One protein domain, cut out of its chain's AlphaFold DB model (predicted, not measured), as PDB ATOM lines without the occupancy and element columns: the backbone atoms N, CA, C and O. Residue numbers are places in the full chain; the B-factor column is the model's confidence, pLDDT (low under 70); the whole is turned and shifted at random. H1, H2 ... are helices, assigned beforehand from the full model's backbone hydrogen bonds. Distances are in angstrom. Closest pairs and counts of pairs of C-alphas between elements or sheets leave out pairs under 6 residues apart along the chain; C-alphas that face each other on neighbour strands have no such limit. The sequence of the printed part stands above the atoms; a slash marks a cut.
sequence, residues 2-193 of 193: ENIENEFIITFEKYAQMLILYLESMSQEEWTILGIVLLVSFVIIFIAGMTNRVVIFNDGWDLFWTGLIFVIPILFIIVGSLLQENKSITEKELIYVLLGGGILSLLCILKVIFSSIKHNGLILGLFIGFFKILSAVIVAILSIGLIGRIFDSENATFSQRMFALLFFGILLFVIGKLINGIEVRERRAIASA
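What this domain is: This is residues 2 to 193 of the 193 residues of an uncharacterized protein of marine metagenome (UniProt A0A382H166). Two helical hairpins, H3 with H4 and H5 with H6, stand steeply to each other and meet through H5, the long helix nearest the middle, which starts beside the last part of H4. H2 crosses H5, and H1 makes a V with H2, whose corner, residues 24 to 30, sticks out with residues 14 to 22 of H1; H7 lies at the far end, touching no helix. The printed part has 192 residues with seven named helices, H1 to H7 in order, and no named strand, an all helix domain. It is loose, with a radius of gyration of the C-alphas of 20.1 A, and spans 64 by 48 by 35 A.

How they stand to each other: H5, residues 122 to 151, is the hub, touching four helices. H4, residues 91 to 120, touches it at a steep tilt of 58 degrees, opposite ways; the closest C-alphas are those of Ile 117 and Gly 125, 3.9 A apart. H6, residues 158 to 178, forms a hairpin with H5 at a shallow tilt of 17 degrees, the closest C-alphas, of Ile 150 and Arg 161, 4.7 A apart. H2, residues 28 to 50, touches H5 with residues 38 to 45 alone at 68 degrees, steep but only just; the closest C-alphas, of Phe 42 and Ser 135, are 4.6 A apart. H3, residues 60 to 85, touches H5 with residues 66 to 70 alone; the closest C-alphas are those of Thr 66 and Ile 133, 6.6 A apart. H3 and H4 form a hairpin at a shallow tilt of 3 degrees, and the closest C-alphas, of Ile 69 and Ser 105, are 4.7 A apart. H3 has a kink of 46 degrees near residue 70. H1, residues 2 to 25, is close to H4 but not clearly touching, with the C-alphas of Ile 9 and Ile 95 closest at 7.4 A. H7, residues 181 to 192, is apart from H5. Each O i to N i+4 pair is within hydrogen-bond range in H1, H2, H4, H6 and H7, against 18 of 22 in H3 and 25 of 26 in H5.

Where its parts are: H4 is 43.8 A long from first to last C-alpha, H5 42.4 A, H3 36.1 A and H1 34.3 A. H1 begins at C-alpha 2 (82.384, 95.472, 102.755), H5 at C-alpha 122 (112.411, 107.536, 128.850), and H7 ends at C-alpha 192 (124.847, 121.895, 137.400).

The domain as a whole: The two C-alphas farthest apart are those of Lys 87 and Ala 193, at 65.5 A. The printed part has no cut and no long link. Its mean pLDDT is 92.8, and residue 2 is under 70.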
ATOM      1  N   GLU A   2      83.617  95.371 101.944       69.31
ATOM      2  CA  GLU A   2      82.384  95.472 102.755       69.31
ATOM      3  C   GLU A   2      82.288  94.461 103.919       69.31
ATOM      4  O   GLU A   2      81.901  94.817 105.024       69.31
ATOM      5  N   ASN A   3      82.728  93.213 103.714       76.69
ATOM      6  CA  ASN A   3      82.697  92.191 104.769       76.69
ATOM      7  C   ASN A   3      83.666  92.490 105.937       76.69
ATOM      8  O   ASN A   3      83.329  92.270 107.091       76.69
ATOM      9  N   ILE A   4      84.845  93.050 105.637       76.44
ATOM     10  CA  ILE A   4      85.863  93.413 106.643       76.44
ATOM     11  C   ILE A   4      85.403  94.638 107.443       76.44
ATOM     12  O   ILE A   4      85.602  94.724 108.650       76.44
ATOM     13  N   GLU A   5      84.774  95.590 106.757       74.31
ATOM     14  CA  GLU A   5      84.230  96.813 107.345       74.31
ATOM     15  C   GLU A   5      83.093  96.505 108.333       74.31
ATOM     16  O   GLU A   5      83.098  97.004 109.457       74.31
ATOM     17  N   ASN A   6      82.174  95.611 107.955       78.69
ATOM     18  CA  ASN A   6      81.092  95.161 108.831       78.69
ATOM     19  C   ASN A   6      81.612  94.347 110.027       78.69
ATOM     20  O   ASN A   6      81.146  94.541 111.147       78.69
ATOM     21  N   GLU A   7      82.605  93.475 109.824       84.94
ATOM     22  CA  GLU A   7      83.222  92.702 110.910       84.94
ATOM     23  C   GLU A   7      83.904  93.614 111.943       84.94
ATOM     24  O   GLU A   7      83.765  93.408 113.152       84.94
ATOM     25  N   PHE A   8      84.589  94.663 111.479       82.44
ATOM     26  CA  PHE A   8      85.204  95.659 112.351       82.44
ATOM     27  C   PHE A   8      84.165  96.419 113.183       82.44
ATOM     28  O   PHE A   8      84.330  96.540 114.398       82.44
ATOM     29  N   ILE A   9      83.082  96.883 112.551       79.12
ATOM     30  CA  ILE A   9      81.975  97.586 113.213       79.12
ATOM     31  C   ILE A   9      81.359  96.725 114.321       79.12
ATOM     32  O   ILE A   9      81.326  97.145 115.477       79.12
ATOM     33  N   ILE A  10      80.963  95.493 113.992       84.38
ATOM     34  CA  ILE A  10      80.345  94.559 114.946       84.38
ATOM     35  C   ILE A  10      81.290  94.287 116.121       84.38
ATOM     36  O   ILE A  10      80.878  94.220 117.281       84.38
ATOM     37  N   THR A  11      82.584  94.145 115.832       85.62
ATOM     38  CA  THR A  11      83.606  93.918 116.855       85.62
ATOM     39  C   THR A  11      83.743  95.123 117.784       85.62
ATOM     40  O   THR A  11      83.773  94.952 119.004       85.62
ATOM     41  N   PHE A  12      83.797  96.339 117.234       82.75
ATOM     42  CA  PHE A  12      83.883  97.571 118.014       82.75
ATOM     43  C   PHE A  12      82.666  97.752 118.928       82.75
ATOM     44  O   PHE A  12      82.837  97.964 120.129       82.75
ATOM     45  N   GLU A  13      81.452  97.594 118.393       82.62
ATOM     46  CA  GLU A  13      80.213  97.681 119.173       82.62
ATOM     47  C   GLU A  13      80.188  96.661 120.310       82.62
ATOM     48  O   GLU A  13      79.885  97.011 121.451       82.62
ATOM     49  N   LYS A  14      80.593  95.417 120.033       87.56
ATOM     50  CA  LYS A  14      80.681  94.363 121.046       87.56
ATOM     51  C   LYS A  14      81.623  94.742 122.189       87.56
ATOM     52  O   LYS A  14      81.273  94.549 123.352       87.56
ATOM     53  N   TYR A  15      82.812  95.268 121.891       86.81
ATOM     54  CA  TYR A  15      83.753  95.688 122.937       86.81
ATOM     55  C   TYR A  15      83.259  96.913 123.708       86.81
ATOM     56  O   TYR A  15      83.414  96.952 124.929       86.81
ATOM     57  N   ALA A  16      82.633  97.879 123.031       83.94
ATOM     58  CA  ALA A  16      82.037  99.042 123.682       83.94
ATOM     59  C   ALA A  16      80.912  98.627 124.645       83.94
ATOM     60  O   ALA A  16      80.909  99.046 125.801       83.94
ATOM     61  N   GLN A  17      80.011  97.740 124.212       87.50
ATOM     62  CA  GLN A  17      78.944  97.198 125.057       87.50
ATOM     63  C   GLN A  17      79.496  96.382 126.225       87.50
ATOM     64  O   GLN A  17      79.032  96.556 127.347       87.50
ATOM     65  N   MET A  18      80.508  95.535 126.000       91.00
ATOM     66  CA  MET A  18      81.158  94.804 127.093       91.00
ATOM     67  C   MET A  18      81.782  95.746 128.122       91.00
ATOM     68  O   MET A  18      81.679  95.477 129.314       91.00
ATOM     69  N   LEU A  19      82.407  96.844 127.687       86.81
ATOM     70  CA  LEU A  19      82.971  97.833 128.602       86.81
ATOM     71  C   LEU A  19      81.879  98.530 129.421       86.81
ATOM     72  O   LEU A  19      82.027  98.652 130.633       86.81
ATOM     73  N   ILE A  20      80.787  98.958 128.782       89.81
ATOM     74  CA  ILE A  20      79.657  99.600 129.471       89.81
ATOM     75  C   ILE A  20      79.043  98.637 130.488       89.81
ATOM     76  O   ILE A  20      78.943  98.979 131.661       89.81
ATOM     77  N   LEU A  21      78.725  97.410 130.069       92.38
ATOM     78  CA  LEU A  21      78.174  96.374 130.945       92.38
ATOM     79  C   LEU A  21      79.122  96.035 132.098       92.38
ATOM     80  O   LEU A  21      78.669  95.812 133.218       92.38
ATOM     81  N   TYR A  22      80.434  96.007 131.853       92.06
ATOM     82  CA  TYR A  22      81.420  95.812 132.912       92.06
ATOM     83  C   TYR A  22      81.360  96.952 133.932       92.06
ATOM     84  O   TYR A  22      81.195  96.685 135.115       92.06
ATOM     85  N   LEU A  23      81.404  98.210 133.484       89.94
ATOM     86  CA  LEU A  23      81.323  99.375 134.370       89.94
ATOM     87  C   LEU A  23      80.001  99.421 135.155       89.94
ATOM     88  O   LEU A  23      80.007  99.703 136.349       89.94
ATOM     89  N   GLU A  24      78.873  99.116 134.513       92.44
ATOM     90  CA  GLU A  24      77.555  99.069 135.162       92.44
ATOM     91  C   GLU A  24      77.425  97.916 136.166       92.44
ATOM     92  O   GLU A  24      76.710  98.045 137.159       92.44
ATOM     93  N   SER A  25      78.120  96.799 135.927       93.81
ATOM     94  CA  SER A  25      78.116  95.629 136.815       93.81
ATOM     95  C   SER A  25      79.167  95.681 137.926       93.81
ATOM     96  O   SER A  25      79.137  94.818 138.807       93.81
ATOM     97  N   MET A  26      80.055  96.683 137.932       95.19
ATOM     98  CA  MET A  26      81.042  96.861 138.996       95.19
ATOM     99  C   MET A  26      80.361  97.035 140.358       95.19
ATOM    100  O   MET A  26      79.488  97.884 140.563       95.19
ATOM    101  N   SER A  27      80.816  96.244 141.321       96.69
ATOM    102  CA  SER A  27      80.413  96.328 142.719       96.69
ATOM    103  C   SER A  27      80.868  97.644 143.368       96.69
ATOM    104  O   SER A  27      81.794  98.318 142.911       96.69
ATOM    105  N   GLN A  28      80.245  98.008 144.494       95.56
ATOM    106  CA  GLN A  28      80.638  99.201 145.262       95.56
ATOM    107  C   GLN A  28      82.098  99.142 145.741       95.56
ATOM    108  O   GLN A  28      82.769 100.173 145.824       95.56
ATOM    109  N   GLU A  29      82.611  97.944 146.030       96.31
ATOM    110  CA  GLU A  29      84.010  97.739 146.409       96.31
ATOM    111  C   GLU A  29      84.955  98.059 145.243       96.31
ATOM    112  O   GLU A  29      85.916  98.805 145.421       96.31
ATOM    113  N   GLU A  30      84.649  97.595 144.030       95.56
ATOM    114  CA  GLU A  30      85.463  97.872 142.839       95.56
ATOM    115  C   GLU A  30      85.467  99.360 142.471       95.56
ATOM    116  O   GLU A  30      86.525  99.919 142.172       95.56
ATOM    117  N   TRP A  31      84.315 100.035 142.564       93.69
ATOM    118  CA  TRP A  31      84.236 101.493 142.407       93.69
ATOM    119  C   TRP A  31      85.087 102.229 143.443       93.69
ATOM    120  O   TRP A  31      85.782 103.195 143.114       93.69
ATOM    121  N   THR A  32      85.076 101.746 144.687       94.81
ATOM    122  CA  THR A  32      85.899 102.300 145.767       94.81
ATOM    123  C   THR A  32      87.388 102.112 145.473       94.81
ATOM    124  O   THR A  32      88.158 103.067 145.584       94.81
ATOM    125  N   ILE A  33      87.801 100.920 145.034       95.69
ATOM    126  CA  ILE A  33      89.191 100.624 144.658       95.69
ATOM    127  C   ILE A  33      89.640 101.520 143.501       95.69
ATOM    128  O   ILE A  33      90.710 102.125 143.583       95.69
ATOM    129  N   LEU A  34      88.822 101.667 142.454       93.62
ATOM    130  CA  LEU A  34      89.122 102.552 141.328       93.62
ATOM    131  C   LEU A  34      89.312 104.002 141.794       93.62
ATOM    132  O   LEU A  34      90.300 104.646 141.433       93.62
ATOM    133  N   GLY A  35      88.409 104.497 142.644       93.56
ATOM    134  CA  GLY A  35      88.515 105.828 143.239       93.56
ATOM    135  C   GLY A  35      89.812 106.017 144.032       93.56
ATOM    136  O   GLY A  35      90.497 107.029 143.862       93.56
ATOM    137  N   ILE A  36      90.199 105.025 144.840       94.88
ATOM    138  CA  ILE A  36      91.459 105.035 145.597       94.88
ATOM    139  C   ILE A  36      92.662 105.059 144.650       94.88
ATOM    140  O   ILE A  36      93.572 105.858 144.856       94.88
ATOM    141  N   VAL A  37      92.674 104.236 143.597       94.94
ATOM    142  CA  VAL A  37      93.771 104.198 142.615       94.94
ATOM    143  C   VAL A  37      93.946 105.556 141.937       94.94
ATOM    144  O   VAL A  37      95.072 106.054 141.841       94.94
ATOM    145  N   LEU A  38      92.852 106.190 141.509       94.81
ATOM    146  CA  LEU A  38      92.893 107.518 140.894       94.81
ATOM    147  C   LEU A  38      93.379 108.591 141.879       94.81
ATOM    148  O   LEU A  38      94.230 109.412 141.527       94.81
ATOM    149  N   LEU A  39      92.897 108.558 143.125       94.44
ATOM    150  CA  LEU A  39      93.298 109.505 144.164       94.44
ATOM    151  C   LEU A  39      94.778 109.360 144.533       94.44
ATOM    152  O   LEU A  39      95.503 110.353 144.580       94.44
ATOM    153  N   VAL A  40      95.247 108.132 144.756       95.44
ATOM    154  CA  VAL A  40      96.658 107.846 145.050       95.44
ATOM    155  C   VAL A  40      97.539 108.274 143.880       95.44
ATOM    156  O   VAL A  40      98.584 108.887 144.096       95.44
ATOM    157  N   SER A  41      97.096 108.034 142.642       95.12
ATOM    158  CA  SER A  41      97.813 108.484 141.446       95.12
ATOM    159  C   SER A  41      97.975 110.001 141.415       95.12
ATOM    160  O   SER A  41      99.083 110.499 141.213       95.12
ATOM    161  N   PHE A  42      96.901 110.734 141.707       95.44
ATOM    162  CA  PHE A  42      96.941 112.189 141.812       95.44
ATOM    163  C   PHE A  42      97.879 112.676 142.920       95.44
ATOM    164  O   PHE A  42      98.709 113.555 142.686       95.44
ATOM    165  N   VAL A  43      97.809 112.078 144.113       95.31
ATOM    166  CA  VAL A  43      98.683 112.438 145.240       95.31
ATOM    167  C   VAL A  43     100.157 112.213 144.891       95.31
ATOM    168  O   VAL A  43     100.988 113.075 145.180       95.31
ATOM    169  N   ILE A  44     100.488 111.104 144.218       95.00
ATOM    170  CA  ILE A  44     101.855 110.810 143.769       95.00
ATOM    171  C   ILE A  44     102.370 111.907 142.832       95.00
ATOM    172  O   ILE A  44     103.462 112.436 143.070       95.00
ATOM    173  N   ILE A  45     101.604 112.297 141.802       94.88
ATOM    174  CA  ILE A  45     102.067 113.358 140.890       94.88
ATOM    175  C   ILE A  45     102.128 114.714 141.567       94.88
ATOM    176  O   ILE A  45     102.994 115.516 141.234       94.88
ATOM    177  N   PHE A  46     101.229 114.971 142.516       94.81
ATOM    178  CA  PHE A  46     101.184 116.235 143.222       94.81
ATOM    179  C   PHE A  46     102.419 116.422 144.090       94.81
ATOM    180  O   PHE A  46     103.111 117.433 143.962       94.81
ATOM    181  N   ILE A  47     102.771 115.409 144.884       95.00
ATOM    182  CA  ILE A  47     104.006 115.412 145.671       95.00
ATOM    183  C   ILE A  47     105.215 115.520 144.736       95.00
ATOM    184  O   ILE A  47     106.085 116.364 144.955       95.00
ATOM    185  N   ALA A  48     105.265 114.726 143.662       93.75
ATOM    186  CA  ALA A  48     106.368 114.772 142.703       93.75
ATOM    187  C   ALA A  48     106.528 116.167 142.068       93.75
ATOM    188  O   ALA A  48     107.648 116.684 142.002       93.75
ATOM    189  N   GLY A  49     105.416 116.800 141.686       92.62
ATOM    190  CA  GLY A  49     105.353 118.158 141.152       92.62
ATOM    191  C   GLY A  49     105.849 119.198 142.146       92.62
ATOM    192  O   GLY A  49     106.746 119.969 141.815       92.62
ATOM    193  N   MET A  50     105.380 119.141 143.398       93.31
ATOM    194  CA  MET A  50     105.827 120.038 144.471       93.31
ATOM    195  C   MET A  50     107.337 119.982 144.721       93.31
ATOM    196  O   MET A  50     107.931 120.983 145.118       93.31
ATOM    197  N   THR A  51     107.983 118.831 144.497       92.69
ATOM    198  CA  THR A  51     109.437 118.734 144.689       92.69
ATOM    199  C   THR A  51     110.253 119.422 143.598       92.69
ATOM    200  O   THR A  51     111.471 119.521 143.766       92.69
ATOM    201  N   ASN A  52     109.647 119.828 142.472       92.88
ATOM    202  CA  ASN A  52     110.334 120.358 141.287       92.88
ATOM    203  C   ASN A  52     111.540 119.495 140.854       92.88
ATOM    204  O   ASN A  52     112.577 120.007 140.429       92.88
ATOM    205  N   ARG A  53     111.469 118.168 141.048       91.69
ATOM    206  CA  ARG A  53     112.481 117.201 140.557       91.69
ATOM    207  C   ARG A  53     112.160 116.745 139.137       91.69
ATOM    208  O   ARG A  53     113.058 116.506 138.327       91.69
ATOM    209  N   VAL A  54     110.869 116.631 138.856       95.56
ATOM    210  CA  VAL A  54     110.309 116.083 137.627       95.56
ATOM    211  C   VAL A  54     109.347 117.097 137.027       95.56
ATOM    212  O   VAL A  54     108.662 117.808 137.761       95.56
ATOM    213  N   VAL A  55     109.311 117.170 135.700       97.19
ATOM    214  CA  VAL A  55     108.374 118.022 134.968       97.19
ATOM    215  C   VAL A  55     107.038 117.294 134.894       97.19
ATOM    216  O   VAL A  55     106.944 116.287 134.184       97.19
ATOM    217  N   ILE A  56     106.030 117.792 135.617       97.19
ATOM    218  CA  ILE A  56     104.659 117.280 135.527       97.19
ATOM    219  C   ILE A  56     103.959 117.926 134.346       97.19
ATOM    220  O   ILE A  56     103.663 117.217 133.412       97.19
ATOM    221  N   PHE A  57     103.758 119.233 134.282       97.31
ATOM    222  CA  PHE A  57     103.350 119.885 133.036       97.31
ATOM    223  C   PHE A  57     104.416 120.887 132.627       97.31
ATOM    224  O   PHE A  57     104.839 121.722 133.430       97.31
ATOM    225  N   ASN A  58     104.889 120.785 131.382       96.56
ATOM    226  CA  ASN A  58     105.912 121.712 130.895       96.56
ATOM    227  C   ASN A  58     105.389 123.156 130.842       96.56
ATOM    228  O   ASN A  58     106.128 124.092 131.145       96.56
ATOM    229  N   ASP A  59     104.131 123.309 130.440       96.25
ATOM    230  CA  ASP A  59     103.407 124.562 130.266       96.25
ATOM    231  C   ASP A  59     101.888 124.288 130.270       96.25
ATOM    232  O   ASP A  59     101.438 123.146 130.400       96.25
ATOM    233  N   GLY A  60     101.083 125.343 130.110       94.44
ATOM    234  CA  GLY A  60      99.628 125.213 129.999       94.44
ATOM    235  C   GLY A  60      99.161 124.454 128.750       94.44
ATOM    236  O   GLY A  60      98.072 123.881 128.766       94.44
ATOM    237  N   TRP A  61      99.972 124.387 127.687       95.88
ATOM    238  CA  TRP A  61      99.636 123.595 126.505       95.88
ATOM    239  C   TRP A  61      99.720 122.098 126.799       95.88
ATOM    240  O   TRP A  61      98.844 121.356 126.366       95.88
ATOM    241  N   ASP A  62     100.717 121.644 127.559       95.94
ATOM    242  CA  ASP A  62     100.841 120.244 127.996       95.94
ATOM    243  C   ASP A  62      99.611 119.795 128.812       95.94
ATOM    244  O   ASP A  62      99.059 118.711 128.592       95.94
ATOM    245  N   LEU A  63      99.112 120.670 129.692       94.81
ATOM    246  CA  LEU A  63      97.860 120.447 130.419       94.81
ATOM    247  C   LEU A  63      96.652 120.392 129.469       94.81
ATOM    248  O   LEU A  63      95.829 119.484 129.578       94.81
ATOM    249  N   PHE A  64      96.559 121.328 128.519       95.44
ATOM    250  CA  PHE A  64      95.481 121.363 127.528       95.44
ATOM    251  C   PHE A  64      95.407 120.063 126.715       95.44
ATOM    252  O   PHE A  64      94.336 119.467 126.613       95.44
ATOM    253  N   TRP A  65      96.543 119.562 126.214       96.69
ATOM    254  CA  TRP A  65      96.602 118.278 125.501       96.69
ATOM    255  C   TRP A  65      96.156 117.101 126.365       96.69
ATOM    256  O   TRP A  65      95.501 116.192 125.862       96.69
ATOM    257  N   THR A  66      96.460 117.137 127.663       96.56
ATOM    258  CA  THR A  66      96.009 116.111 128.611       96.56
ATOM    259  C   THR A  66      94.495 116.169 128.822       96.56
ATOM    260  O   THR A  66      93.840 115.131 128.820       96.56
ATOM    261  N   GLY A  67      93.912 117.366 128.932       94.56
ATOM    262  CA  GLY A  67      92.458 117.536 129.027       94.56
ATOM    263  C   GLY A  67      91.715 117.077 127.766       94.56
ATOM    264  O   GLY A  67      90.662 116.443 127.859       94.56
ATOM    265  N   LEU A  68      92.287 117.330 126.583       95.88
ATOM    266  CA  LEU A  68      91.695 116.932 125.302       95.88
ATOM    267  C   LEU A  68      91.493 115.421 125.149       95.88
ATOM    268  O   LEU A  68      90.588 115.022 124.420       95.88
ATOM    269  N   ILE A  69      92.258 114.591 125.868       95.69
ATOM    270  CA  ILE A  69      92.071 113.129 125.893       95.69
ATOM    271  C   ILE A  69      90.617 112.771 126.232       95.69
ATOM    272  O   ILE A  69      90.051 111.867 125.620       95.69
ATOM    273  N   PHE A  70      90.003 113.512 127.160       91.94
ATOM    274  CA  PHE A  70      88.638 113.267 127.632       91.94
ATOM    275  C   PHE A  70      87.602 114.140 126.927       91.94
ATOM    276  O   PHE A  70      86.493 113.687 126.658       91.94
ATOM    277  N   VAL A  71      87.959 115.382 126.588       93.06
ATOM    278  CA  VAL A  71      87.030 116.319 125.939       93.06
ATOM    279  C   VAL A  71      86.696 115.882 124.511       93.06
ATOM    280  O   VAL A  71      85.536 115.961 124.113       93.06
ATOM    281  N   ILE A  72      87.674 115.390 123.743       95.44
ATOM    282  CA  ILE A  72      87.461 115.011 122.338       95.44
ATOM    283  C   ILE A  72      86.409 113.897 122.193       95.44
ATOM    284  O   ILE A  72      85.455 114.115 121.449       95.44
ATOM    285  N   PRO A  73      86.500 112.746 122.894       92.19
ATOM    286  CA  PRO A  73      85.475 111.707 122.798       92.19
ATOM    287  C   PRO A  73      84.067 112.218 123.120       92.19
ATOM    288  O   PRO A  73      83.130 111.916 122.387       92.19
ATOM    289  N   ILE A  74      83.924 113.050 124.159       91.88
ATOM    290  CA  ILE A  74      82.630 113.627 124.554       91.88
ATOM    291  C   ILE A  74      82.071 114.520 123.441       91.88
ATOM    292  O   ILE A  74      80.907 114.388 123.070       91.88
ATOM    293  N   LEU A  75      82.898 115.400 122.866       95.06
ATOM    294  CA  LEU A  75      82.479 116.263 121.759       95.06
ATOM    295  C   LEU A  75      82.036 115.453 120.537       95.06
ATOM    296  O   LEU A  75      81.024 115.784 119.927       95.06
ATOM    297  N   PHE A  76      82.756 114.385 120.197       95.50
ATOM    298  CA  PHE A  76      82.401 113.524 119.070       95.50
ATOM    299  C   PHE A  76      81.117 112.723 119.312       95.50
ATOM    300  O   PHE A  76      80.342 112.555 118.375       95.50
ATOM    301  N   ILE A  77      80.849 112.295 120.551       92.81
ATOM    302  CA  ILE A  77      79.563 111.689 120.929       92.81
ATOM    303  C   ILE A  77      78.424 112.698 120.743       92.81
ATOM    304  O   ILE A  77      77.425 112.373 120.107       92.81
ATOM    305  N   ILE A  78      78.585 113.927 121.242       94.31
ATOM    306  CA  ILE A  78      77.561 114.979 121.127       94.31
ATOM    307  C   ILE A  78      77.300 115.315 119.654       94.31
ATOM    308  O   ILE A  78      76.158 115.288 119.205       94.31
ATOM    309  N   VAL A  79      78.353 115.604 118.884       94.81
ATOM    310  CA  VAL A  79      78.233 115.944 117.458       94.81
ATOM    311  C   VAL A  79      77.639 114.780 116.667       94.81
ATOM    312  O   VAL A  79      76.732 114.994 115.868       94.81
ATOM    313  N   GLY A  80      78.104 113.552 116.908       94.06
ATOM    314  CA  GLY A  80      77.569 112.355 116.265       94.06
ATOM    315  C   GLY A  80      76.080 112.160 116.551       94.06
ATOM    316  O   GLY A  80      75.303 111.967 115.619       94.06
ATOM    317  N   SER A  81      75.669 112.297 117.815       91.06
ATOM    318  CA  SER A  81      74.266 112.185 118.226       91.06
ATOM    319  C   SER A  81      73.383 113.239 117.554       91.06
ATOM    320  O   SER A  81      72.338 112.889 117.011       91.06
ATOM    321  N   LEU A  82      73.825 114.501 117.501       94.31
ATOM    322  CA  LEU A  82      73.083 115.576 116.836       94.31
ATOM    323  C   LEU A  82      72.957 115.351 115.321       94.31
ATOM    324  O   LEU A  82      71.914 115.636 114.732       94.31
ATOM    325  N   LEU A  83      74.005 114.848 114.666       94.44
ATOM    326  CA  LEU A  83      73.964 114.539 113.234       94.44
ATOM    327  C   LEU A  83      73.025 113.361 112.931       94.44
ATOM    328  O   LEU A  83      72.310 113.394 111.926       94.44
ATOM    329  N   GLN A  84      73.009 112.344 113.797       92.12
ATOM    330  CA  GLN A  84      72.117 111.192 113.668       92.12
ATOM    331  C   GLN A  84      70.653 111.592 113.895       92.12
ATOM    332  O   GLN A  84      69.786 111.218 113.106       92.12
ATOM    333  N   GLU A  85      70.375 112.397 114.925       92.19
ATOM    334  CA  GLU A  85      69.028 112.900 115.230       92.19
ATOM    335  C   GLU A  85      68.451 113.708 114.057       92.19
ATOM    336  O   GLU A  85      67.303 113.512 113.654       92.19
ATOM    337  N   ASN A  86      69.286 114.535 113.420       93.75
ATOM    338  CA  ASN A  86      68.921 115.301 112.227       93.75
ATOM    339  C   ASN A  86      68.898 114.470 110.930       93.75
ATOM    340  O   ASN A  86      68.783 115.044 109.844       93.75
ATOM    341  N   LYS A  87      69.039 113.136 111.007       91.31
ATOM    342  CA  LYS A  87      69.108 112.208 109.859       91.31
ATOM    343  C   LYS A  87      70.151 112.613 108.807       91.31
ATOM    344  O   LYS A  87      70.003 112.295 107.630       91.31
ATOM    345  N   SER A  88      71.184 113.347 109.224       91.69
ATOM    346  CA  SER A  88      72.256 113.835 108.351       91.69
ATOM    347  C   SER A  88      73.319 112.770 108.097       91.69
ATOM    348  O   SER A  88      74.051 112.864 107.117       91.69
ATOM    349  N   ILE A  89      73.396 111.774 108.983       93.19
ATOM    350  CA  ILE A  89      74.273 110.612 108.876       93.19
ATOM    351  C   ILE A  89      73.495 109.338 109.226       93.19
ATOM    352  O   ILE A  89      72.537 109.361 110.001       93.19
ATOM    353  N   THR A  90      73.926 108.223 108.659       92.06
ATOM    354  CA  THR A  90      73.480 106.863 108.976       92.06
ATOM    355  C   THR A  90      74.156 106.331 110.246       92.06
ATOM    356  O   THR A  90      75.147 106.884 110.721       92.06
ATOM    357  N   GLU A  91      73.667 105.209 110.785       85.88
ATOM    358  CA  GLU A  91      74.310 104.511 111.916       85.88
ATOM    359  C   GLU A  91      75.762 104.125 111.603       85.88
ATOM    360  O   GLU A  91      76.658 104.293 112.426       85.88
ATOM    361  N   LYS A  92      76.021 103.692 110.365       85.50
ATOM    362  CA  LYS A  92      77.367 103.358 109.897       85.50
ATOM    363  C   LYS A  92      78.298 104.576 109.908       85.50
ATOM    364  O   LYS A  92      79.446 104.485 110.332       85.50
ATOM    365  N   GLU A  93      77.805 105.727 109.464       89.25
ATOM    366  CA  GLU A  93      78.568 106.978 109.454       89.25
ATOM    367  C   GLU A  93      78.799 107.538 110.864       89.25
ATOM    368  O   GLU A  93      79.858 108.112 111.120       89.25
ATOM    369  N   LEU A  94      77.877 107.307 111.806       89.44
ATOM    370  CA  LEU A  94      78.081 107.638 113.219       89.44
ATOM    371  C   LEU A  94      79.307 106.921 113.791       89.44
ATOM    372  O   LEU A  94      80.112 107.542 114.485       89.44
ATOM    373  N   ILE A  95      79.496 105.643 113.462       87.88
ATOM    374  CA  ILE A  95      80.669 104.887 113.913       87.88
ATOM    375  C   ILE A  95      81.956 105.532 113.393       87.88
ATOM    376  O   ILE A  95      82.914 105.679 114.151       87.88
ATOM    377  N   TYR A  96      81.979 106.002 112.143       89.12
ATOM    378  CA  TYR A  96      83.137 106.725 111.606       89.12
ATOM    379  C   TYR A  96      83.430 108.032 112.328       89.12
ATOM    380  O   TYR A  96      84.598 108.331 112.594       89.12
ATOM    381  N   VAL A  97      82.392 108.780 112.701       92.19
ATOM    382  CA  VAL A  97      82.543 109.973 113.539       92.19
ATOM    383  C   VAL A  97      83.183 109.583 114.877       92.19
ATOM    384  O   VAL A  97      84.234 110.118 115.231       92.19
ATOM    385  N   LEU A  98      82.632 108.593 115.584       91.50
ATOM    386  CA  LEU A  98      83.151 108.152 116.885       91.50
ATOM    387  C   LEU A  98      84.596 107.632 116.808       91.50
ATOM    388  O   LEU A  98      85.418 107.966 117.666       91.50
ATOM    389  N   LEU A  99      84.942 106.884 115.756       90.75
ATOM    390  CA  LEU A  99      86.314 106.436 115.495       90.75
ATOM    391  C   LEU A  99      87.265 107.615 115.277       90.75
ATOM    392  O   LEU A  99      88.380 107.596 115.797       90.75
ATOM    393  N   GLY A 100      86.826 108.660 114.570       93.12
ATOM    394  CA  GLY A 100      87.579 109.907 114.433       93.12
ATOM    395  C   GLY A 100      87.910 110.530 115.792       93.12
ATOM    396  O   GLY A 100      89.066 110.880 116.047       93.12
ATOM    397  N   GLY A 101      86.932 110.581 116.702       94.12
ATOM    398  CA  GLY A 101      87.137 111.031 118.082       94.12
ATOM    399  C   GLY A 101      88.132 110.156 118.853       94.12
ATOM    400  O   GLY A 101      89.027 110.675 119.525       94.12
ATOM    401  N   GLY A 102      88.033 108.832 118.700       92.81
ATOM    402  CA  GLY A 102      88.966 107.871 119.294       92.81
ATOM    403  C   GLY A 102      90.405 108.045 118.798       92.81
ATOM    404  O   GLY A 102      91.335 108.099 119.603       92.81
ATOM    405  N   ILE A 103      90.598 108.210 117.486       95.31
ATOM    406  CA  ILE A 103      91.918 108.434 116.875       95.31
ATOM    407  C   ILE A 103      92.526 109.747 117.376       95.31
ATOM    408  O   ILE A 103      93.690 109.778 117.773       95.31
ATOM    409  N   LEU A 104      91.751 110.833 117.402       96.88
ATOM    410  CA  LEU A 104      92.232 112.125 117.891       96.88
ATOM    411  C   LEU A 104      92.587 112.087 119.385       96.88
ATOM    412  O   LEU A 104      93.607 112.655 119.786       96.88
ATOM    413  N   SER A 105      91.801 111.380 120.203       96.25
ATOM    414  CA  SER A 105      92.130 111.150 121.615       96.25
ATOM    415  C   SER A 105      93.422 110.334 121.768       96.25
ATOM    416  O   SER A 105      94.306 110.717 122.538       96.25
ATOM    417  N   LEU A 106      93.612 109.287 120.956       96.25
ATOM    418  CA  LEU A 106      94.850 108.503 120.935       96.25
ATOM    419  C   LEU A 106      96.072 109.361 120.570       96.25
ATOM    420  O   LEU A 106      97.117 109.252 121.211       96.25
ATOM    421  N   LEU A 107      95.947 110.261 119.591       97.69
ATOM    422  CA  LEU A 107      97.016 111.203 119.249       97.69
ATOM    423  C   LEU A 107      97.341 112.152 120.414       97.69
ATOM    424  O   LEU A 107      98.515 112.457 120.643       97.69
ATOM    425  N   CYS A 108      96.335 112.582 121.182       97.56
ATOM    426  CA  CYS A 108      96.550 113.373 122.396       97.56
ATOM    427  C   CYS A 108      97.301 112.567 123.464       97.56
ATOM    428  O   CYS A 108      98.280 113.070 124.015       97.56
ATOM    429  N   ILE A 109      96.923 111.303 123.692       97.31
ATOM    430  CA  ILE A 109      97.633 110.389 124.603       97.31
ATOM    431  C   ILE A 109      99.105 110.274 124.195       97.31
ATOM    432  O   ILE A 109      99.994 110.516 125.013       97.31
ATOM    433  N   LEU A 110      99.383 109.974 122.922       97.44
ATOM    434  CA  LEU A 110     100.754 109.852 122.417       97.44
ATOM    435  C   LEU A 110     101.549 111.145 122.618       97.44
ATOM    436  O   LEU A 110     102.695 111.105 123.067       97.44
ATOM    437  N   LYS A 111     100.934 112.301 122.351       97.12
ATOM    438  CA  LYS A 111     101.565 113.605 122.562       97.12
ATOM    439  C   LYS A 111     101.919 113.849 124.030       97.12
ATOM    440  O   LYS A 111     103.031 114.302 124.304       97.12
ATOM    441  N   VAL A 112     101.028 113.513 124.963       97.62
ATOM    442  CA  VAL A 112     101.272 113.634 126.411       97.62
ATOM    443  C   VAL A 112     102.407 112.713 126.860       97.62
ATOM    444  O   VAL A 112     103.298 113.145 127.600       97.62
ATOM    445  N   ILE A 113     102.436 111.468 126.379       97.81
ATOM    446  CA  ILE A 113     103.518 110.525 126.691       97.81
ATOM    447  C   ILE A 113     104.860 111.023 126.133       97.81
ATOM    448  O   ILE A 113     105.839 111.105 126.878       97.81
ATOM    449  N   PHE A 114     104.922 111.427 124.861       97.69
ATOM    450  CA  PHE A 114     106.165 111.920 124.258       97.69
ATOM    451  C   PHE A 114     106.654 113.229 124.881       97.69
ATOM    452  O   PHE A 114     107.857 113.382 125.100       97.69
ATOM    453  N   SER A 115     105.744 114.143 125.227       97.25
ATOM    454  CA  SER A 115     106.057 115.346 126.010       97.25
ATOM    455  C   SER A 115     106.711 114.969 127.346       97.25
ATOM    456  O   SER A 115     107.786 115.459 127.699       97.25
ATOM    457  N   SER A 116     106.133 113.996 128.051       97.69
ATOM    458  CA  SER A 116     106.653 113.525 129.339       97.69
ATOM    459  C   SER A 116     108.045 112.897 129.218       97.69
ATOM    460  O   SER A 116     108.916 113.196 130.039       97.69
ATOM    461  N   ILE A 117     108.280 112.090 128.176       97.94
ATOM    462  CA  ILE A 117     109.589 111.501 127.847       97.94
ATOM    463  C   ILE A 117     110.618 112.583 127.527       97.94
ATOM    464  O   ILE A 117     111.722 112.562 128.072       97.94
ATOM    465  N   LYS A 118     110.252 113.565 126.697       97.25
ATOM    466  CA  LYS A 118     111.140 114.664 126.300       97.25
ATOM    467  C   LYS A 118     111.698 115.427 127.506       97.25
ATOM    468  O   LYS A 118     112.855 115.834 127.483       97.25
ATOM    469  N   HIS A 119     110.895 115.623 128.553       96.31
ATOM    470  CA  HIS A 119     111.275 116.460 129.696       96.31
ATOM    471  C   HIS A 119     111.862 115.700 130.898       96.31
ATOM    472  O   HIS A 119     112.549 116.307 131.733       96.31
ATOM    473  N   ASN A 120     111.629 114.389 130.988       96.44
ATOM    474  CA  ASN A 120     112.034 113.571 132.137       96.44
ATOM    475  C   ASN A 120     112.952 112.388 131.783       96.44
ATOM    476  O   ASN A 120     113.452 111.729 132.691       96.44
ATOM    477  N   GLY A 121     113.196 112.120 130.496       95.88
ATOM    478  CA  GLY A 121     113.850 110.896 130.028       95.88
ATOM    479  C   GLY A 121     112.859 109.739 129.866       95.88
ATOM    480  O   GLY A 121     111.700 109.842 130.259       95.88
ATOM    481  N   LEU A 122     113.301 108.625 129.275       95.94
ATOM    482  CA  LEU A 122     112.411 107.536 128.850       95.94
ATOM    483  C   LEU A 122     111.617 106.905 130.004       95.94
ATOM    484  O   LEU A 122     110.391 106.936 129.991       95.94
ATOM    485  N   ILE A 123     112.307 106.354 131.008       95.88
ATOM    486  CA  ILE A 123     111.673 105.587 132.096       95.88
ATOM    487  C   ILE A 123     110.762 106.493 132.927       95.88
ATOM    488  O   ILE A 123     109.573 106.228 133.091       95.88
ATOM    489  N   LEU A 124     111.319 107.599 133.420       95.25
ATOM    490  CA  LEU A 124     110.587 108.531 134.267       95.25
ATOM    491  C   LEU A 124     109.484 109.255 133.489       95.25
ATOM    492  O   LEU A 124     108.418 109.505 134.032       95.25
ATOM    493  N   GLY A 125     109.703 109.554 132.210       96.44
ATOM    494  CA  GLY A 125     108.696 110.169 131.356       96.44
ATOM    495  C   GLY A 125     107.506 109.264 131.064       96.44
ATOM    496  O   GLY A 125     106.383 109.756 131.098       96.44
ATOM    497  N   LEU A 126     107.715 107.959 130.853       97.31
ATOM    498  CA  LEU A 126     106.611 106.995 130.743       97.31
ATOM    499  C   LEU A 126     105.796 106.937 132.038       97.31
ATOM    500  O   LEU A 126     104.571 107.031 131.993       97.31
ATOM    501  N   PHE A 127     106.478 106.854 133.185       96.62
ATOM    502  CA  PHE A 127     105.834 106.871 134.498       96.62
ATOM    503  C   PHE A 127     105.004 108.148 134.693       96.62
ATOM    504  O   PHE A 127     103.803 108.082 134.934       96.62
ATOM    505  N   ILE A 128     105.612 109.321 134.514       97.25
ATOM    506  CA  ILE A 128     104.922 110.603 134.683       97.25
ATOM    507  C   ILE A 128     103.766 110.744 133.687       97.25
ATOM    508  O   ILE A 128     102.676 111.137 134.088       97.25
ATOM    509  N   GLY A 129     103.961 110.381 132.419       96.69
ATOM    510  CA  GLY A 129     102.918 110.451 131.398       96.69
ATOM    511  C   GLY A 129     101.690 109.604 131.743       96.69
ATOM    512  O   GLY A 129     100.569 110.098 131.655       96.69
ATOM    513  N   PHE A 130     101.892 108.368 132.206       96.12
ATOM    514  CA  PHE A 130     100.803 107.498 132.657       96.12
ATOM    515  C   PHE A 130     100.033 108.107 133.836       96.12
ATOM    516  O   PHE A 130      98.807 108.229 133.795       96.12
ATOM    517  N   PHE A 131     100.752 108.562 134.862       96.06
ATOM    518  CA  PHE A 131     100.118 109.144 136.039       96.06
ATOM    519  C   PHE A 131      99.434 110.490 135.753       96.06
ATOM    520  O   PHE A 131      98.411 110.774 136.377       96.06
ATOM    521  N   LYS A 132      99.926 111.302 134.803       94.62
ATOM    522  CA  LYS A 132      99.219 112.511 134.338       94.62
ATOM    523  C   LYS A 132      97.833 112.168 133.799       94.62
ATOM    524  O   LYS A 132      96.871 112.841 134.153       94.62
ATOM    525  N   ILE A 133      97.734 111.124 132.970       95.75
ATOM    526  CA  ILE A 133      96.470 110.704 132.353       95.75
ATOM    527  C   ILE A 133      95.491 110.217 133.428       95.75
ATOM    528  O   ILE A 133      94.357 110.687 133.459       95.75
ATOM    529  N   LEU A 134      95.933 109.359 134.358       94.81
ATOM    530  CA  LEU A 134      95.090 108.913 135.481       94.81
ATOM    531  C   LEU A 134      94.621 110.084 136.353       94.81
ATOM    532  O   LEU A 134      93.446 110.198 136.690       94.81
ATOM    533  N   SER A 135      95.538 110.988 136.687       92.94
ATOM    534  CA  SER A 135      95.246 112.152 137.527       92.94
ATOM    535  C   SER A 135      94.303 113.141 136.842       92.94
ATOM    536  O   SER A 135      93.508 113.807 137.499       92.94
ATOM    537  N   ALA A 136      94.352 113.234 135.515       93.81
ATOM    538  CA  ALA A 136      93.440 114.079 134.761       93.81
ATOM    539  C   ALA A 136      91.987 113.577 134.824       93.81
ATOM    540  O   ALA A 136      91.083 114.410 134.820       93.81
ATOM    541  N   VAL A 137      91.750 112.266 134.987       92.69
ATOM    542  CA  VAL A 137      90.397 111.716 135.208       92.69
ATOM    543  C   VAL A 137      89.787 112.293 136.484       92.69
ATOM    544  O   VAL A 137      88.686 112.841 136.452       92.69
ATOM    545  N   ILE A 138      90.507 112.225 137.610       92.25
ATOM    546  CA  ILE A 138      89.980 112.728 138.886       92.25
ATOM    547  C   ILE A 138      89.824 114.250 138.870       92.25
ATOM    548  O   ILE A 138      88.809 114.762 139.335       92.25
ATOM    549  N   VAL A 139      90.762 114.982 138.258       92.31
ATOM    550  CA  VAL A 139      90.643 116.438 138.088       92.31
ATOM    551  C   VAL A 139      89.418 116.796 137.245       92.31
ATOM    552  O   VAL A 139      88.705 117.734 137.598       92.31
ATOM    553  N   ALA A 140      89.136 116.050 136.173       91.44
ATOM    554  CA  ALA A 140      87.962 116.274 135.333       91.44
ATOM    555  C   ALA A 140      86.657 116.023 136.103       91.44
ATOM    556  O   ALA A 140      85.791 116.896 136.121       91.44
ATOM    557  N   ILE A 141      86.545 114.885 136.802       91.00
ATOM    558  CA  ILE A 141      85.365 114.545 137.618       91.00
ATOM    559  C   ILE A 141      85.126 115.610 138.696       91.00
ATOM    560  O   ILE A 141      84.012 116.120 138.827       91.00
ATOM    561  N   LEU A 142      86.174 115.995 139.434       92.00
ATOM    562  CA  LEU A 142      86.081 117.035 140.462       92.00
ATOM    563  C   LEU A 142      85.683 118.386 139.862       92.00
ATOM    564  O   LEU A 142      84.823 119.066 140.415       92.00
ATOM    565  N   SER A 143      86.262 118.764 138.719       92.19
ATOM    566  CA  SER A 143      85.931 120.022 138.043       92.19
ATOM    567  C   SER A 143      84.465 120.060 137.623       92.19
ATOM    568  O   SER A 143      83.788 121.043 137.904       92.19
ATOM    569  N   ILE A 144      83.950 118.985 137.014       91.12
ATOM    570  CA  ILE A 144      82.542 118.886 136.603       91.12
ATOM    571  C   ILE A 144      81.619 118.987 137.823       91.12
ATOM    572  O   ILE A 144      80.683 119.784 137.811       91.12
ATOM    573  N   GLY A 145      81.904 118.241 138.896       91.31
ATOM    574  CA  GLY A 145      81.096 118.271 140.118       91.31
ATOM    575  C   GLY A 145      81.083 119.645 140.798       91.31
ATOM    576  O   GLY A 145      80.026 120.132 141.200       91.31
ATOM    577  N   LEU A 146      82.245 120.301 140.887       93.44
ATOM    578  CA  LEU A 146      82.370 121.635 141.480       93.44
ATOM    579  C   LEU A 146      81.678 122.701 140.624       93.44
ATOM    580  O   LEU A 146      80.890 123.478 141.157       93.44
ATOM    581  N   ILE A 147      81.916 122.713 139.307       93.38
ATOM    582  CA  ILE A 147      81.268 123.645 138.370       93.38
ATOM    583  C   ILE A 147      79.751 123.462 138.411       93.38
ATOM    584  O   ILE A 147      79.028 124.443 138.582       93.38
ATOM    585  N   GLY A 148      79.270 122.217 138.342       91.94
ATOM    586  CA  GLY A 148      77.847 121.906 138.462       91.94
ATOM    587  C   GLY A 148      77.247 122.506 139.731       91.94
ATOM    588  O   GLY A 148      76.235 123.193 139.667       91.94
ATOM    589  N   ARG A 149      77.926 122.362 140.876       91.31
ATOM    590  CA  ARG A 149      77.457 122.921 142.151       91.31
ATOM    591  C   ARG A 149      77.486 124.450 142.214       91.31
ATOM    592  O   ARG A 149      76.647 125.032 142.897       91.31
ATOM    593  N   ILE A 150      78.439 125.095 141.542       92.00
ATOM    594  CA  ILE A 150      78.558 126.562 141.484       92.00
ATOM    595  C   ILE A 150      77.390 127.166 140.698       92.00
ATOM    596  O   ILE A 150      76.812 128.162 141.137       92.00
ATOM    597  N   PHE A 151      77.043 126.558 139.561       92.06
ATOM    598  CA  PHE A 151      76.016 127.064 138.646       92.06
ATOM    599  C   PHE A 151      74.610 126.502 138.903       92.06
ATOM    600  O   PHE A 151      73.660 126.951 138.268       92.06
ATOM    601  N   ASP A 152      74.455 125.574 139.848       89.62
ATOM    602  CA  ASP A 152      73.165 125.030 140.277       89.62
ATOM    603  C   ASP A 152      72.327 126.106 140.994       89.62
ATOM    604  O   ASP A 152      72.429 126.330 142.210       89.62
ATOM    605  N   SER A 153      71.526 126.829 140.202       77.25
ATOM    606  CA  SER A 153      70.679 127.940 140.642       77.25
ATOM    607  C   SER A 153      69.498 127.486 141.501       77.25
ATOM    608  O   SER A 153      69.056 128.253 142.357       77.25
ATOM    609  N   GLU A 154      69.030 126.255 141.299       84.69
ATOM    610  CA  GLU A 154      67.773 125.738 141.848       84.69
ATOM    611  C   GLU A 154      67.970 124.927 143.133       84.69
ATOM    612  O   GLU A 154      67.189 125.078 144.071       84.69
ATOM    613  N   ASN A 155      69.031 124.114 143.222       85.44
ATOM    614  CA  ASN A 155      69.190 123.129 144.300       85.44
ATOM    615  C   ASN A 155      70.383 123.399 145.231       85.44
ATOM    616  O   ASN A 155      70.498 122.766 146.287       85.44
ATOM    617  N   ALA A 156      71.283 124.327 144.886       86.31
ATOM    618  CA  ALA A 156      72.435 124.654 145.724       86.31
ATOM    619  C   ALA A 156      72.185 125.877 146.613       86.31
ATOM    620  O   ALA A 156      71.908 126.982 146.143       86.31
ATOM    621  N   THR A 157      72.381 125.701 147.918       93.00
ATOM    622  CA  THR A 157      72.415 126.812 148.879       93.00
ATOM    623  C   THR A 157      73.631 127.713 148.639       93.00
ATOM    624  O   THR A 157      74.669 127.267 148.140       93.00
ATOM    625  N   PHE A 158      73.559 128.975 149.079       91.56
ATOM    626  CA  PHE A 158      74.690 129.911 149.005       91.56
ATOM    627  C   PHE A 158      75.978 129.333 149.618       91.56
ATOM    628  O   PHE A 158      77.046 129.423 149.015       91.56
ATOM    629  N   SER A 159      75.875 128.667 150.777       92.94
ATOM    630  CA  SER A 159      77.026 128.036 151.436       92.94
ATOM    631  C   SER A 159      77.663 126.943 150.578       92.94
ATOM    632  O   SER A 159      78.885 126.824 150.551       92.94
ATOM    633  N   GLN A 160      76.859 126.143 149.876       92.94
ATOM    634  CA  GLN A 160      77.366 125.075 149.013       92.94
ATOM    635  C   GLN A 160      78.053 125.634 147.765       92.94
ATOM    636  O   GLN A 160      79.094 125.113 147.373       92.94
ATOM    637  N   ARG A 161      77.527 126.721 147.181       93.44
ATOM    638  CA  ARG A 161      78.189 127.426 146.070       93.44
ATOM    639  C   ARG A 161      79.518 128.030 146.506       93.44
ATOM    640  O   ARG A 161      80.516 127.871 145.813       93.44
ATOM    641  N   MET A 162      79.546 128.668 147.676       94.88
ATOM    642  CA  MET A 162      80.771 129.246 148.231       94.88
ATOM    643  C   MET A 162      81.824 128.171 148.520       94.88
ATOM    644  O   MET A 162      82.994 128.339 148.184       94.88
ATOM    645  N   PHE A 163      81.404 127.035 149.080       94.25
ATOM    646  CA  PHE A 163      82.277 125.885 149.287       94.25
ATOM    647  C   PHE A 163      82.832 125.359 147.959       94.25
ATOM    648  O   PHE A 163      84.038 125.174 147.828       94.25
ATOM    649  N   ALA A 164      81.980 125.185 146.946       94.38
ATOM    650  CA  ALA A 164      82.415 124.724 145.634       94.38
ATOM    651  C   ALA A 164      83.395 125.704 144.962       94.38
ATOM    652  O   ALA A 164      84.410 125.263 144.429       94.38
ATOM    653  N   LEU A 165      83.161 127.020 145.058       95.62
ATOM    654  CA  LEU A 165      84.095 128.049 144.581       95.62
ATOM    655  C   LEU A 165      85.458 127.958 145.277       95.62
ATOM    656  O   LEU A 165      86.493 128.002 144.611       95.62
ATOM    657  N   LEU A 166      85.468 127.798 146.603       96.81
ATOM    658  CA  LEU A 166      86.701 127.674 147.379       96.81
ATOM    659  C   LEU A 166      87.495 126.424 146.979       96.81
ATOM    660  O   LEU A 166      88.691 126.516 146.705       96.81
ATOM    661  N   PHE A 167      86.833 125.268 146.879       95.75
ATOM    662  CA  PHE A 167      87.479 124.023 146.455       95.75
ATOM    663  C   PHE A 167      87.948 124.071 145.002       95.75
ATOM    664  O   PHE A 167      89.024 123.561 144.694       95.75
ATOM    665  N   PHE A 168      87.196 124.729 144.122       94.94
ATOM    666  CA  PHE A 168      87.618 124.948 142.744       94.94
ATOM    667  C   PHE A 168      88.865 125.839 142.677       94.94
ATOM    668  O   PHE A 168      89.807 125.525 141.954       94.94
ATOM    669  N   GLY A 169      88.937 126.888 143.503       96.25
ATOM    670  CA  GLY A 169      90.141 127.705 143.659       96.25
ATOM    671  C   GLY A 169      91.357 126.898 144.134       96.25
ATOM    672  O   GLY A 169      92.442 127.037 143.568       96.25
ATOM    673  N   ILE A 170      91.179 126.004 145.114       95.94
ATOM    674  CA  ILE A 170      92.239 125.083 145.570       95.94
ATOM    675  C   ILE A 170      92.673 124.153 144.434       95.94
ATOM    676  O   ILE A 170      93.869 123.957 144.227       95.94
ATOM    677  N   LEU A 171      91.724 123.603 143.673       94.94
ATOM    678  CA  LEU A 171      92.019 122.729 142.542       94.94
ATOM    679  C   LEU A 171      92.848 123.457 141.474       94.94
ATOM    680  O   LEU A 171      93.868 122.931 141.036       94.94
ATOM    681  N   LEU A 172      92.468 124.687 141.112       94.44
ATOM    682  CA  LEU A 172      93.231 125.517 140.175       94.44
ATOM    683  C   LEU A 172      94.631 125.850 140.701       94.44
ATOM    684  O   LEU A 172      95.597 125.799 139.941       94.44
ATOM    685  N   PHE A 173      94.764 126.141 141.998       95.12
ATOM    686  CA  PHE A 173      96.068 126.344 142.630       95.12
ATOM    687  C   PHE A 173      96.949 125.092 142.526       95.12
ATOM    688  O   PHE A 173      98.120 125.187 142.152       95.12
ATOM    689  N   VAL A 174      96.387 123.915 142.815       94.38
ATOM    690  CA  VAL A 174      97.094 122.636 142.701       94.38
ATOM    691  C   VAL A 174      97.522 122.377 141.258       94.38
ATOM    692  O   VAL A 174      98.689 122.073 141.026       94.38
ATOM    693  N   ILE A 175      96.629 122.566 140.284       94.06
ATOM    694  CA  ILE A 175      96.955 122.450 138.855       94.06
ATOM    695  C   ILE A 175      98.094 123.406 138.483       94.06
ATOM    696  O   ILE A 175      99.041 122.995 137.814       94.06
ATOM    697  N   GLY A 176      98.057 124.648 138.972       93.81
ATOM    698  CA  GLY A 176      99.135 125.617 138.787       93.81
ATOM    699  C   GLY A 176     100.480 125.118 139.319       93.81
ATOM    700  O   GLY A 176     101.494 125.300 138.658       93.81
ATOM    701  N   LYS A 177     100.503 124.413 140.459       94.31
ATOM    702  CA  LYS A 177     101.723 123.777 140.993       94.31
ATOM    703  C   LYS A 177     102.209 122.577 140.186       94.31
ATOM    704  O   LYS A 177     103.387 122.241 140.264       94.31
ATOM    705  N   LEU A 178     101.328 121.927 139.431       95.75
ATOM    706  CA  LEU A 178     101.718 120.856 138.518       95.75
ATOM    707  C   LEU A 178     102.334 121.408 137.223       95.75
ATOM    708  O   LEU A 178     103.119 120.709 136.587       95.75
ATOM    709  N   ILE A 179     102.034 122.649 136.828       97.00
ATOM    710  CA  ILE A 179     102.740 123.333 135.737       97.00
ATOM    711  C   ILE A 179     104.065 123.860 136.281       97.00
ATOM    712  O   ILE A 179     104.134 124.965 136.801       97.00
ATOM    713  N   ASN A 180     105.110 123.038 136.186       97.38
ATOM    714  CA  ASN A 180     106.386 123.276 136.861       97.38
ATOM    715  C   ASN A 180     107.614 123.180 135.936       97.38
ATOM    716  O   ASN A 180     108.747 122.975 136.384       97.38
ATOM    717  N   GLY A 181     107.411 123.255 134.617       95.38
ATOM    718  CA  GLY A 181     108.491 123.089 133.643       95.38
ATOM    719  C   GLY A 181     109.625 124.108 133.793       95.38
ATOM    720  O   GLY A 181     110.786 123.757 133.568       95.38
ATOM    721  N   ILE A 182     109.310 125.351 134.170       95.69
ATOM    722  CA  ILE A 182     110.301 126.419 134.362       95.69
ATOM    723  C   ILE A 182     111.118 126.140 135.625       95.69
ATOM    724  O   ILE A 182     112.339 126.028 135.553       95.69
ATOM    725  N   GLU A 183     110.443 125.903 136.742       96.12
ATOM    726  CA  GLU A 183     111.017 125.679 138.066       96.12
ATOM    727  C   GLU A 183     111.960 124.469 138.081       96.12
ATOM    728  O   GLU A 183     113.025 124.487 138.702       96.12
ATOM    729  N   VAL A 184     111.599 123.404 137.359       96.56
ATOM    730  CA  VAL A 184     112.456 122.219 137.221       96.56
ATOM    731  C   VAL A 184     113.716 122.536 136.412       96.56
ATOM    732  O   VAL A 184     114.799 122.059 136.762       96.56
ATOM    733  N   ARG A 185     113.611 123.328 135.334       95.06
ATOM    734  CA  ARG A 185     114.779 123.741 134.536       95.06
ATOM    735  C   ARG A 185     115.709 124.646 135.334       95.06
ATOM    736  O   ARG A 185     116.913 124.400 135.328       95.06
ATOM    737  N   GLU A 186     115.161 125.626 136.047       95.19
ATOM    738  CA  GLU A 186     115.927 126.525 136.919       95.19
ATOM    739  C   GLU A 186     116.696 125.738 137.977       95.19
ATOM    740  O   GLU A 186     117.905 125.900 138.133       95.19
ATOM    741  N   ARG A 187     116.030 124.792 138.641       93.06
ATOM    742  CA  ARG A 187     116.690 123.945 139.629       93.06
ATOM    743  C   ARG A 187     117.799 123.081 139.032       93.06
ATOM    744  O   ARG A 187     118.844 122.921 139.659       93.06
ATOM    745  N   ARG A 188     117.573 122.486 137.856       92.88
ATOM    746  CA  ARG A 188     118.594 121.677 137.170       92.88
ATOM    747  C   ARG A 188     119.813 122.528 136.811       92.88
ATOM    748  O   ARG A 188     120.921 122.049 137.003       92.88
ATOM    749  N   ALA A 189     119.604 123.772 136.373       93.69
ATOM    750  CA  ALA A 189     120.683 124.713 136.083       93.69
ATOM    751  C   ALA A 189     121.505 125.052 137.338       93.69
ATOM    752  O   ALA A 189     122.730 124.990 137.287       93.69
ATOM    753  N   ILE A 190     120.843 125.323 138.472       93.25
ATOM    754  CA  ILE A 190     121.512 125.575 139.762       93.25
ATOM    755  C   ILE A 190     122.319 124.354 140.221       93.25
ATOM    756  O   ILE A 190     123.420 124.509 140.722       93.25
ATOM    757  N   ALA A 191     121.792 123.139 140.055       90.00
ATOM    758  CA  ALA A 191     122.484 121.915 140.466       90.00
ATOM    759  C   ALA A 191     123.677 121.539 139.564       90.00
ATOM    760  O   ALA A 191     124.487 120.702 139.957       90.00
ATOM    761  N   SER A 192     123.747 122.098 138.353       87.00
ATOM    762  CA  SER A 192     124.847 121.895 137.400       87.00
ATOM    763  C   SER A 192     125.911 122.997 137.424       87.00
ATOM    764  O   SER A 192     126.905 122.865 136.712       87.00
ATOM    765  N   ALA A 193     125.670 124.077 138.172       75.69
ATOM    766  CA  ALA A 193     126.601 125.183 138.385       75.69
ATOM    767  C   ALA A 193     127.474 124.918 139.618       75.69
ATOM    768  O   ALA A 193     128.669 125.277 139.559       75.69
TER     769      ALA A 193